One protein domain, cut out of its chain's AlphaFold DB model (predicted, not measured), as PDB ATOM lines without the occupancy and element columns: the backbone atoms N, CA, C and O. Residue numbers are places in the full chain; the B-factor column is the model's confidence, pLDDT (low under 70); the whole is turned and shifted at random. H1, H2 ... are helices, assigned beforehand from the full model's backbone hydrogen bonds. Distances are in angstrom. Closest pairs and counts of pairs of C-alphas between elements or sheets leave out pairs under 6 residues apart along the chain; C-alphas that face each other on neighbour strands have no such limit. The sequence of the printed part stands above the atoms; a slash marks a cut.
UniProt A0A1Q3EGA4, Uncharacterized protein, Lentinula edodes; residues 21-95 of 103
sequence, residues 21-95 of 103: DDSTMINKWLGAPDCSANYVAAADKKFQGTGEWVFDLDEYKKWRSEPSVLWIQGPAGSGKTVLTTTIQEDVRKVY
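AT A GLANCE: This is residues 21 to 95 of the 103 residues of an uncharacterized protein of Lentinula edodes (UniProt A0A1Q3EGA4). The longest helix, H5, stands in the middle of a loose arrangement: on one side H2 meets its first part at a corner, and on the other side H3 and H4 lie near it with few contacts between them. Residues 21 to 37, of which 21 to 30 belong to H1 and 35 to 37 belong to H2, stick out as a free arm, and residues 73 to 78, in the link before H5, make a free loop. The printed part has 75 residues with five named helices, H1 to H5 in that order, and no named strand; the class is all helix. The whole is loose, with a radius of gyration of the C-alphas of 15.0 A, and spans 43 by 29 by 25 A, the arm with H1 making much of the length.

IN THESE COORDINATES: H5 covers residues 80 to 94 and is 21.8 A long from first to last C-alpha, beginning at C-alpha 80 (104.932, 127.424, 193.052) and ending at C-alpha 94 (105.377, 138.631, 211.781). H2 covers residues 35 to 44 and is 14.5 A long. H3 covers residues 52 to 56, and H4 covers residues 58 to 65. H1 covers residues 21 to 30, is 14.2 A long and begins at C-alpha 21 (122.295, 114.496, 220.263).

HOW THE PARTS SIT: H5 touches H2 with its residues 81 to 86 alone; the closest C-alphas are those of Ala 42 and Val 82, 5.2 A apart. The two helices are about perpendicular, at 78 degrees. H3 and H5 are close but not clearly touching, the closest C-alphas being those of Glu 52 and Thr 86, 6.8 A apart. H3 and H4 are also close but not clearly touching, with the C-alphas of Val 54 and Tyr 60 closest at 6.5 A. H4 and H5 are only just apart, their closest C-alphas 8.3 A from each other. H1 touches no helix; it is apart from H2, H3, H4 and H5. Every O i to N i+4 pair is within hydrogen-bond range in H1, H2 and H4; in H5 8 of 11 are, and in H3 0 of 1, where 2 of 2 O i to N i+3 pairs are within range.

THE WHOLE: The two C-alphas farthest apart are those of Asp 21 and Asp 56, 43.3 A. Without the free stretches, residues 21 to 37 and 73 to 78, the body has 52 residues and spans 29 by 21 by 17 A. The printed part has no cut. The link from H4 to H5, residues 66 to 79, is long; those from H1 to H2 and from H3 to H4 are tight, and that from H2 to H3 is short. The mean pLDDT of the printed part is 88.9, and one residue, Cys 35, is under 70.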
ATOM      1  N   ASP A  21     121.279 115.362 220.853       78.25
ATOM      2  CA  ASP A  21     122.295 114.496 220.263       78.25
ATOM      3  C   ASP A  21     121.632 113.458 219.347       78.25
ATOM      4  O   ASP A  21     122.088 113.241 218.221       78.25
ATOM      5  N   ASP A  22     120.492 112.902 219.769       79.06
ATOM      6  CA  ASP A  22     119.691 111.988 218.951       79.06
ATOM      7  C   ASP A  22     119.111 112.690 217.720       79.06
ATOM      8  O   ASP A  22     119.135 112.123 216.627       79.06
ATOM      9  N   SER A  23     118.631 113.932 217.849       77.38
ATOM     10  CA  SER A  23     118.122 114.681 216.695       77.38
ATOM     11  C   SER A  23     119.230 114.996 215.692       77.38
ATOM     12  O   SER A  23     119.036 114.850 214.484       77.38
ATOM     13  N   THR A  24     120.439 115.292 216.173       79.31
ATOM     14  CA  THR A  24     121.631 115.439 215.326       79.31
ATOM     15  C   THR A  24     121.983 114.128 214.614       79.31
ATOM     16  O   THR A  24     122.287 114.137 213.418       79.31
ATOM     17  N   MET A  25     121.910 112.985 215.306       83.25
ATOM     18  CA  MET A  25     122.147 111.666 214.706       83.25
ATOM     19  C   MET A  25     121.095 111.308 213.655       83.25
ATOM     20  O   MET A  25     121.457 110.818 212.585       83.25
ATOM     21  N   ILE A  26     119.820 111.586 213.926       81.56
ATOM     22  CA  ILE A  26     118.716 111.368 212.987       81.56
ATOM     23  C   ILE A  26     118.883 112.267 211.765       81.56
ATOM     24  O   ILE A  26     118.818 111.771 210.646       81.56
ATOM     25  N   ASN A  27     119.176 113.556 211.946       76.56
ATOM     26  CA  ASN A  27     119.434 114.482 210.841       76.56
ATOM     27  C   ASN A  27     120.626 114.028 209.986       76.56
ATOM     28  O   ASN A  27     120.552 114.038 208.754       76.56
ATOM     29  N   LYS A  28     121.704 113.557 210.625       83.50
ATOM     30  CA  LYS A  28     122.869 112.992 209.931       83.50
ATOM     31  C   LYS A  28     122.529 111.704 209.178       83.50
ATOM     32  O   LYS A  28     123.014 111.520 208.067       83.50
ATOM     33  N   TRP A  29     121.716 110.826 209.765       88.38
ATOM     34  CA  TRP A  29     121.256 109.590 209.127       88.38
ATOM     35  C   TRP A  29     120.326 109.865 207.940       88.38
ATOM     36  O   TRP A  29     120.492 109.256 206.887       88.38
ATOM     37  N   LEU A  30     119.397 110.813 208.087       85.69
ATOM     38  CA  LEU A  30     118.506 111.260 207.016       85.69
ATOM     39  C   LEU A  30     119.284 111.899 205.864       85.69
ATOM     40  O   LEU A  30     118.822 111.856 204.725       85.69
ATOM     41  N   GLY A  31     120.434 112.519 206.156       81.81
ATOM     42  CA  GLY A  31     121.212 113.261 205.165       81.81
ATOM     43  C   GLY A  31     120.379 114.363 204.510       81.81
ATOM     44  O   GLY A  31     120.530 114.623 203.317       81.81
ATOM     45  N   ALA A  32     119.445 114.949 205.268       74.94
ATOM     46  CA  ALA A  32     118.484 115.893 204.728       74.94
ATOM     47  C   ALA A  32     119.225 117.123 204.170       74.94
ATOM     48  O   ALA A  32     120.063 117.699 204.869       74.94
ATOM     49  N   PRO A  33     118.949 117.534 202.921       70.62
ATOM     50  CA  PRO A  33     119.557 118.729 202.365       70.62
ATOM     51  C   PRO A  33     119.104 119.962 203.145       70.62
ATOM     52  O   PRO A  33     117.958 120.048 203.596       70.62
ATOM     53  N   ASP A  34     120.002 120.938 203.262       73.19
ATOM     54  CA  ASP A  34     119.672 122.213 203.882       73.19
ATOM     55  C   ASP A  34     118.518 122.885 203.120       73.19
ATOM     56  O   ASP A  34     118.636 123.279 201.955       73.19
ATOM     57  N   CYS A  35     117.380 123.023 203.800       69.25
ATOM     58  CA  CYS A  35     116.184 123.652 203.257       69.25
ATOM     59  C   CYS A  35     116.416 125.133 202.917       69.25
ATOM     60  O   CYS A  35     115.705 125.685 202.072       69.25
ATOM     61  N   SER A  36     117.415 125.769 203.541       77.81
ATOM     62  CA  SER A  36     117.792 127.151 203.258       77.81
ATOM     63  C   SER A  36     118.299 127.314 201.824       77.81
ATOM     64  O   SER A  36     117.932 128.286 201.163       77.81
ATOM     65  N   ALA A  37     119.022 126.324 201.287       80.88
ATOM     66  CA  ALA A  37     119.573 126.378 199.936       80.88
ATOM     67  C   ALA A  37     118.469 126.453 198.868       80.88
ATOM     68  O   ALA A  37     118.564 127.235 197.924       80.88
ATOM     69  N   ASN A  38     117.383 125.693 199.051       82.50
ATOM     70  CA  ASN A  38     116.229 125.727 198.149       82.50
ATOM     71  C   ASN A  38     115.498 127.071 198.206       82.50
ATOM     72  O   ASN A  38     115.088 127.589 197.167       82.50
ATOM     73  N   TYR A  39     115.347 127.637 199.407       86.56
ATOM     74  CA  TYR A  39     114.760 128.962 199.579       86.56
ATOM     75  C   TYR A  39     115.610 130.033 198.894       86.56
ATOM     76  O   TYR A  39     115.075 130.784 198.086       86.56
ATOM     77  N   VAL A  40     116.918 130.073 199.170       88.06
ATOM     78  CA  VAL A  40     117.846 131.061 198.593       88.06
ATOM     79  C   VAL A  40     117.835 130.963 197.072       88.06
ATOM     80  O   VAL A  40     117.556 131.948 196.400       88.06
ATOM     81  N   ALA A  41     117.989 129.760 196.513       88.62
ATOM     82  CA  ALA A  41     117.980 129.569 195.065       88.62
ATOM     83  C   ALA A  41     116.657 129.991 194.397       88.62
ATOM     84  O   ALA A  41     116.656 130.417 193.240       88.62
ATOM     85  N   ALA A  42     115.521 129.839 195.083       88.38
ATOM     86  CA  ALA A  42     114.222 130.280 194.580       88.38
ATOM     87  C   ALA A  42     114.010 131.793 194.757       88.38
ATOM     88  O   ALA A  42     113.426 132.420 193.872       88.38
ATOM     89  N   ALA A  43     114.501 132.374 195.854       88.31
ATOM     90  CA  ALA A  43     114.416 133.799 196.150       88.31
ATOM     91  C   ALA A  43     115.318 134.615 195.212       88.31
ATOM     92  O   ALA A  43     114.863 135.609 194.660       88.31
ATOM     93  N   ASP A  44     116.533 134.144 194.932       90.81
ATOM     94  CA  ASP A  44     117.476 134.793 194.009       90.81
ATOM     95  C   ASP A  44     116.944 134.843 192.570       90.81
ATOM     96  O   ASP A  44     117.230 135.766 191.810       90.81
ATOM     97  N   LYS A  45     116.141 133.845 192.180       88.62
ATOM     98  CA  LYS A  45     115.472 133.799 190.871       88.62
ATOM     99  C   LYS A  45     114.192 134.631 190.823       88.62
ATOM    100  O   LYS A  45     113.635 134.820 189.739       88.62
ATOM    101  N   LYS A  46     113.679 135.074 191.972       92.50
ATOM    102  CA  LYS A  46     112.425 135.816 192.063       92.50
ATOM    103  C   LYS A  46     112.658 137.263 191.645       92.50
ATOM    104  O   LYS A  46     113.433 137.984 192.264       92.50
ATOM    105  N   PHE A  47     111.922 137.724 190.641       90.94
ATOM    106  CA  PHE A  47     111.865 139.150 190.345       90.94
ATOM    107  C   PHE A  47     111.040 139.883 191.415       90.94
ATOM    108  O   PHE A  47     109.997 139.379 191.841       90.94
ATOM    109  N   GLN A  48     111.486 141.068 191.839       89.25
ATOM    110  CA  GLN A  48     110.827 141.857 192.885       89.25
ATOM    111  C   GLN A  48     109.327 142.055 192.594       89.25
ATOM    112  O   GLN A  48     108.936 142.298 191.455       89.25
ATOM    113  N   GLY A  49     108.482 141.912 193.619       88.75
ATOM    114  CA  GLY A  49     107.020 142.001 193.495       88.75
ATOM    115  C   GLY A  49     106.335 140.726 192.978       88.75
ATOM    116  O   GLY A  49     105.114 140.594 193.055       88.75
ATOM    117  N   THR A  50     107.088 139.737 192.481       92.38
ATOM    118  CA  THR A  50     106.494 138.474 192.020       92.38
ATOM    119  C   THR A  50     105.854 137.722 193.184       92.38
ATOM    120  O   THR A  50     106.482 137.453 194.208       92.38
ATOM    121  N   GLY A  51     104.599 137.316 192.994       92.62
ATOM    122  CA  GLY A  51     103.854 136.535 193.978       92.62
ATOM    123  C   GLY A  51     103.130 137.364 195.035       92.62
ATOM    124  O   GLY A  51     102.379 136.774 195.797       92.62
ATOM    125  N   GLU A  52     103.286 138.694 195.068       95.38
ATOM    126  CA  GLU A  52     102.580 139.550 196.041       95.38
ATOM    127  C   GLU A  52     101.057 139.533 195.851       95.38
ATOM    128  O   GLU A  52     100.316 139.693 196.814       95.38
ATOM    129  N   TRP A  53     100.584 139.211 194.642       95.06
ATOM    130  CA  TRP A  53      99.162 139.000 194.350       95.06
ATOM    131  C   TRP A  53      98.503 137.939 195.246       95.06
ATOM    132  O   TRP A  53      97.285 137.945 195.408       95.06
ATOM    133  N   VAL A  54      99.279 137.023 195.846       96.12
ATOM    134  CA  VAL A  54      98.746 136.011 196.771       96.12
ATOM    135  C   VAL A  54      98.176 136.642 198.037       96.12
ATOM    136  O   VAL A  54      97.259 136.083 198.628       96.12
ATOM    137  N   PHE A  55      98.680 137.810 198.442       95.62
ATOM    138  CA  PHE A  55      98.262 138.485 199.669       95.62
ATOM    139  C   PHE A  55      96.839 139.031 199.585       95.62
ATOM    140  O   PHE A  55      96.180 139.198 200.613       95.62
ATOM    141  N   ASP A  56      96.349 139.249 198.367       96.56
ATOM    142  CA  ASP A  56      94.993 139.719 198.120       96.56
ATOM    143  C   ASP A  56      93.961 138.586 198.104       96.56
ATOM    144  O   ASP A  56      92.767 138.868 198.222       96.56
ATOM    145  N   LEU A  57      94.395 137.323 198.032       95.94
ATOM    146  CA  LEU A  57      93.502 136.167 198.025       95.94
ATOM    147  C   LEU A  57      92.864 135.927 199.395       95.94
ATOM    148  O   LEU A  57      93.538 135.929 200.431       95.94
ATOM    149  N   ASP A  58      91.564 135.642 199.397       95.81
ATOM    150  CA  ASP A  58      90.813 135.370 200.622       95.81
ATOM    151  C   ASP A  58      91.297 134.087 201.309       95.81
ATOM    152  O   ASP A  58      91.377 134.033 202.538       95.81
ATOM    153  N   GLU A  59      91.709 133.078 200.539       94.81
ATOM    154  CA  GLU A  59      92.294 131.842 201.061       94.81
ATOM    155  C   GLU A  59      93.602 132.112 201.807       94.81
ATOM    156  O   GLU A  59      93.825 131.550 202.883       94.81
ATOM    157  N   TYR A  60      94.447 132.999 201.269       95.75
ATOM    158  CA  TYR A  60      95.685 133.400 201.931       95.75
ATOM    159  C   TYR A  60      95.389 134.173 203.211       95.75
ATOM    160  O   TYR A  60      95.929 133.839 204.264       95.75
ATOM    161  N   LYS A  61      94.509 135.177 203.144       95.44
ATOM    162  CA  LYS A  61      94.123 135.998 204.301       95.44
ATOM    163  C   LYS A  61      93.563 135.137 205.431       95.44
ATOM    164  O   LYS A  61      94.005 135.274 206.570       95.44
ATOM    165  N   LYS A  62      92.664 134.203 205.105       95.00
ATOM    166  CA  LYS A  62      92.093 133.247 206.062       95.00
ATOM    167  C   LYS A  62      93.164 132.345 206.669       95.00
ATOM    168  O   LYS A  62      93.213 132.183 207.884       95.00
ATOM    169  N   TRP A  63      94.038 131.774 205.842       95.44
ATOM    170  CA  TRP A  63      95.149 130.956 206.329       95.44
ATOM    171  C   TRP A  63      96.099 131.750 207.235       95.44
ATOM    172  O   TRP A  63      96.604 131.229 208.227       95.44
ATOM    173  N   ARG A  64      96.334 133.025 206.917       93.00
ATOM    174  CA  ARG A  64      97.228 133.897 207.674       93.00
ATOM    175  C   ARG A  64      96.671 134.249 209.052       93.00
ATOM    176  O   ARG A  64      97.456 134.343 209.996       93.00
ATOM    177  N   SER A  65      95.355 134.439 209.164       92.81
ATOM    178  CA  SER A  65      94.674 134.703 210.437       92.81
ATOM    179  C   SER A  65      94.480 133.446 211.281       92.81
ATOM    180  O   SER A  65      94.597 133.508 212.501       92.81
ATOM    181  N   GLU A  66      94.204 132.308 210.640       91.88
ATOM    182  CA  GLU A  66      93.952 131.015 211.284       91.88
ATOM    183  C   GLU A  66      94.895 129.950 210.693       91.88
ATOM    184  O   GLU A  66      94.528 129.235 209.748       91.88
ATOM    185  N   PRO A  67      96.133 129.846 211.220       82.00
ATOM    186  CA  PRO A  67      97.169 129.001 210.641       82.00
ATOM    187  C   PRO A  67      96.744 127.534 210.542       82.00
ATOM    188  O   PRO A  67      96.488 126.862 211.540       82.00
ATOM    189  N   SER A  68      96.699 127.037 209.310       87.88
ATOM    190  CA  SER A  68      96.367 125.655 208.954       87.88
ATOM    191  C   SER A  68      97.153 125.240 207.698       87.88
ATOM    192  O   SER A  68      98.228 125.784 207.434       87.88
ATOM    193  N   VAL A  69      96.674 124.269 206.915       92.31
ATOM    194  CA  VAL A  69      97.322 123.877 205.653       92.31
ATOM    195  C   VAL A  69      96.869 124.811 204.526       92.31
ATOM    196  O   VAL A  69      95.699 124.801 204.154       92.31
ATOM    197  N   LEU A  70      97.802 125.575 203.944       92.56
ATOM    198  CA  LEU A  70      97.578 126.303 202.690       92.56
ATOM    199  C   LEU A  70      97.971 125.419 201.506       92.56
ATOM    200  O   LEU A  70      99.137 125.057 201.345       92.56
ATOM    201  N   TRP A  71      97.001 125.081 200.665       93.12
ATOM    202  CA  TRP A  71      97.208 124.192 199.529       93.12
ATOM    203  C   TRP A  71      97.324 124.979 198.219       93.12
ATOM    204  O   TRP A  71      96.342 125.523 197.723       93.12
ATOM    205  N   ILE A  72      98.531 125.031 197.646       92.69
ATOM    206  CA  ILE A  72      98.826 125.764 196.404       92.69
ATOM    207  C   ILE A  72      99.015 124.765 195.261       92.69
ATOM    208  O   ILE A  72      99.975 123.992 195.247       92.69
ATOM    209  N   GLN A  73      98.127 124.808 194.267       94.62
ATOM    210  CA  GLN A  73      98.171 123.922 193.102       94.62
ATOM    211  C   GLN A  73      98.500 124.659 191.809       94.62
ATOM    212  O   GLN A  73      98.227 125.842 191.641       94.62
ATOM    213  N   GLY A  74      99.097 123.926 190.873       93.81
ATOM    214  CA  GLY A  74      99.407 124.423 189.539       93.81
ATOM    215  C   GLY A  74     100.302 123.455 188.765       93.81
ATOM    216  O   GLY A  74     100.923 122.578 189.378       93.81
ATOM    217  N   PRO A  75     100.416 123.611 187.437       95.94
ATOM    218  CA  PRO A  75     101.213 122.728 186.587       95.94
ATOM    219  C   PRO A  75     102.715 122.784 186.912       95.94
ATOM    220  O   PRO A  75     103.197 123.681 187.609       95.94
ATOM    221  N   ALA A  76     103.490 121.812 186.425       95.06
ATOM    222  CA  ALA A  76     104.949 121.857 186.542       95.06
ATOM    223  C   ALA A  76     105.499 123.160 185.928       95.06
ATOM    224  O   ALA A  76     104.995 123.636 184.916       95.06
ATOM    225  N   GLY A  77     106.495 123.773 186.574       91.38
ATOM    226  CA  GLY A  77     107.065 125.045 186.114       91.38
ATOM    227  C   GLY A  77     106.220 126.298 186.391       91.38
ATOM    228  O   GLY A  77     106.690 127.395 186.121       91.38
ATOM    229  N   SER A  78     105.035 126.194 187.008       92.06
ATOM    230  CA  SER A  78     104.161 127.349 187.298       92.06
ATOM    231  C   SER A  78     104.662 128.303 188.398       92.06
ATOM    232  O   SER A  78     103.897 129.119 188.899       92.06
ATOM    233  N   GLY A  79     105.906 128.154 188.860       91.56
ATOM    234  CA  GLY A  79     106.494 129.041 189.866       91.56
ATOM    235  C   GLY A  79     106.043 128.822 191.316       91.56
ATOM    236  O   GLY A  79     106.354 129.660 192.150       91.56
ATOM    237  N   LYS A  80     105.379 127.706 191.664       94.06
ATOM    238  CA  LYS A  80     104.932 127.424 193.052       94.06
ATOM    239  C   LYS A  80     106.043 127.588 194.095       94.06
ATOM    240  O   LYS A  80     105.841 128.256 195.096       94.06
ATOM    241  N   THR A  81     107.231 127.038 193.836       92.12
ATOM    242  CA  THR A  81     108.386 127.163 194.742       92.12
ATOM    243  C   THR A  81     108.837 128.613 194.911       92.12
ATOM    244  O   THR A  81     109.179 129.025 196.013       92.12
ATOM    245  N   VAL A  82     108.804 129.401 193.833       92.75
ATOM    246  CA  VAL A  82     109.133 130.832 193.876       92.75
ATOM    247  C   VAL A  82     108.069 131.586 194.678       92.75
ATOM    248  O   VAL A  82     108.419 132.388 195.538       92.75
ATOM    249  N   LEU A  83     106.784 131.268 194.483       94.81
ATOM    250  CA  LEU A  83     105.671 131.837 195.248       94.81
ATOM    251  C   LEU A  83     105.811 131.576 196.756       94.81
ATOM    252  O   LEU A  83     105.597 132.483 197.559       94.81
ATOM    253  N   THR A  84     106.242 130.373 197.145       92.50
ATOM    254  CA  THR A  84     106.493 130.034 198.553       92.50
ATOM    255  C   THR A  84     107.533 130.952 199.197       92.50
ATOM    256  O   THR A  84     107.407 131.248 200.381       92.50
ATOM    257  N   THR A  85     108.519 131.468 198.449       93.06
ATOM    258  CA  THR A  85     109.502 132.409 199.020       93.06
ATOM    259  C   THR A  85     108.855 133.730 199.437       93.06
ATOM    260  O   THR A  85     109.149 134.232 200.516       93.06
ATOM    261  N   THR A  86     107.916 134.255 198.642       94.88
ATOM    262  CA  THR A  86     107.144 135.469 198.959       94.88
ATOM    263  C   THR A  86     106.270 135.271 200.196       94.88
ATOM    264  O   THR A  86     106.246 136.124 201.082       94.88
ATOM    265  N   ILE A  87     105.623 134.109 200.316       94.12
ATOM    266  CA  ILE A  87     104.847 133.753 201.513       94.12
ATOM    267  C   ILE A  87     105.760 133.641 202.740       94.12
ATOM    268  O   ILE A  87     105.445 134.165 203.805       94.12
ATOM    269  N   GLN A  88     106.914 132.987 202.606       90.56
ATOM    270  CA  GLN A  88     107.860 132.813 203.707       90.56
ATOM    271  C   GLN A  88     108.438 134.149 204.196       90.56
ATOM    272  O   GLN A  88     108.605 134.332 205.402       90.56
ATOM    273  N   GLU A  89     108.714 135.089 203.291       91.06
ATOM    274  CA  GLU A  89     109.119 136.456 203.637       91.06
ATOM    275  C   GLU A  89     108.037 137.185 204.439       91.06
ATOM    276  O   GLU A  89     108.351 137.788 205.465       91.06
ATOM    277  N   ASP A  90     106.769 137.101 204.024       92.56
ATOM    278  CA  ASP A  90     105.653 137.687 204.776       92.56
ATOM    279  C   ASP A  90     105.515 137.066 206.173       92.56
ATOM    280  O   ASP A  90     105.436 137.776 207.181       92.56
ATOM    281  N   VAL A  91     105.566 135.734 206.263       90.38
ATOM    282  CA  VAL A  91     105.491 135.004 207.538       90.38
ATOM    283  C   VAL A  91     106.605 135.427 208.491       90.38
ATOM    284  O   VAL A  91     106.323 135.733 209.655       90.38
ATOM    285  N   ARG A  92     107.844 135.525 207.999       87.44
ATOM    286  CA  ARG A  92     109.014 135.946 208.785       87.44
ATOM    287  C   ARG A  92     108.905 137.369 209.328       87.44
ATOM    288  O   ARG A  92     109.416 137.613 210.413       87.44
ATOM    289  N   LYS A  93     108.221 138.294 208.642       88.44
ATOM    290  CA  LYS A  93     108.005 139.661 209.162       88.44
ATOM    291  C   LYS A  93     107.194 139.665 210.459       88.44
ATOM    292  O   LYS A  93     107.466 140.467 211.345       88.44
ATOM    293  N   VAL A  94     106.218 138.764 210.576       85.62
ATOM    294  CA  VAL A  94     105.377 138.631 211.781       85.62
ATOM    295  C   VAL A  94     106.068 137.803 212.863       85.62
ATOM    296  O   VAL A  94     105.888 138.063 214.049       85.62
ATOM    297  N   TYR A  95     106.903 136.843 212.463       83.81
ATOM    298  CA  TYR A  95     107.634 135.970 213.377       83.81
ATOM    299  C   TYR A  95     109.153 136.063 213.146       83.81
ATOM    300  O   TYR A  95     109.767 135.093 212.699       83.81
TER     301      TYR A  95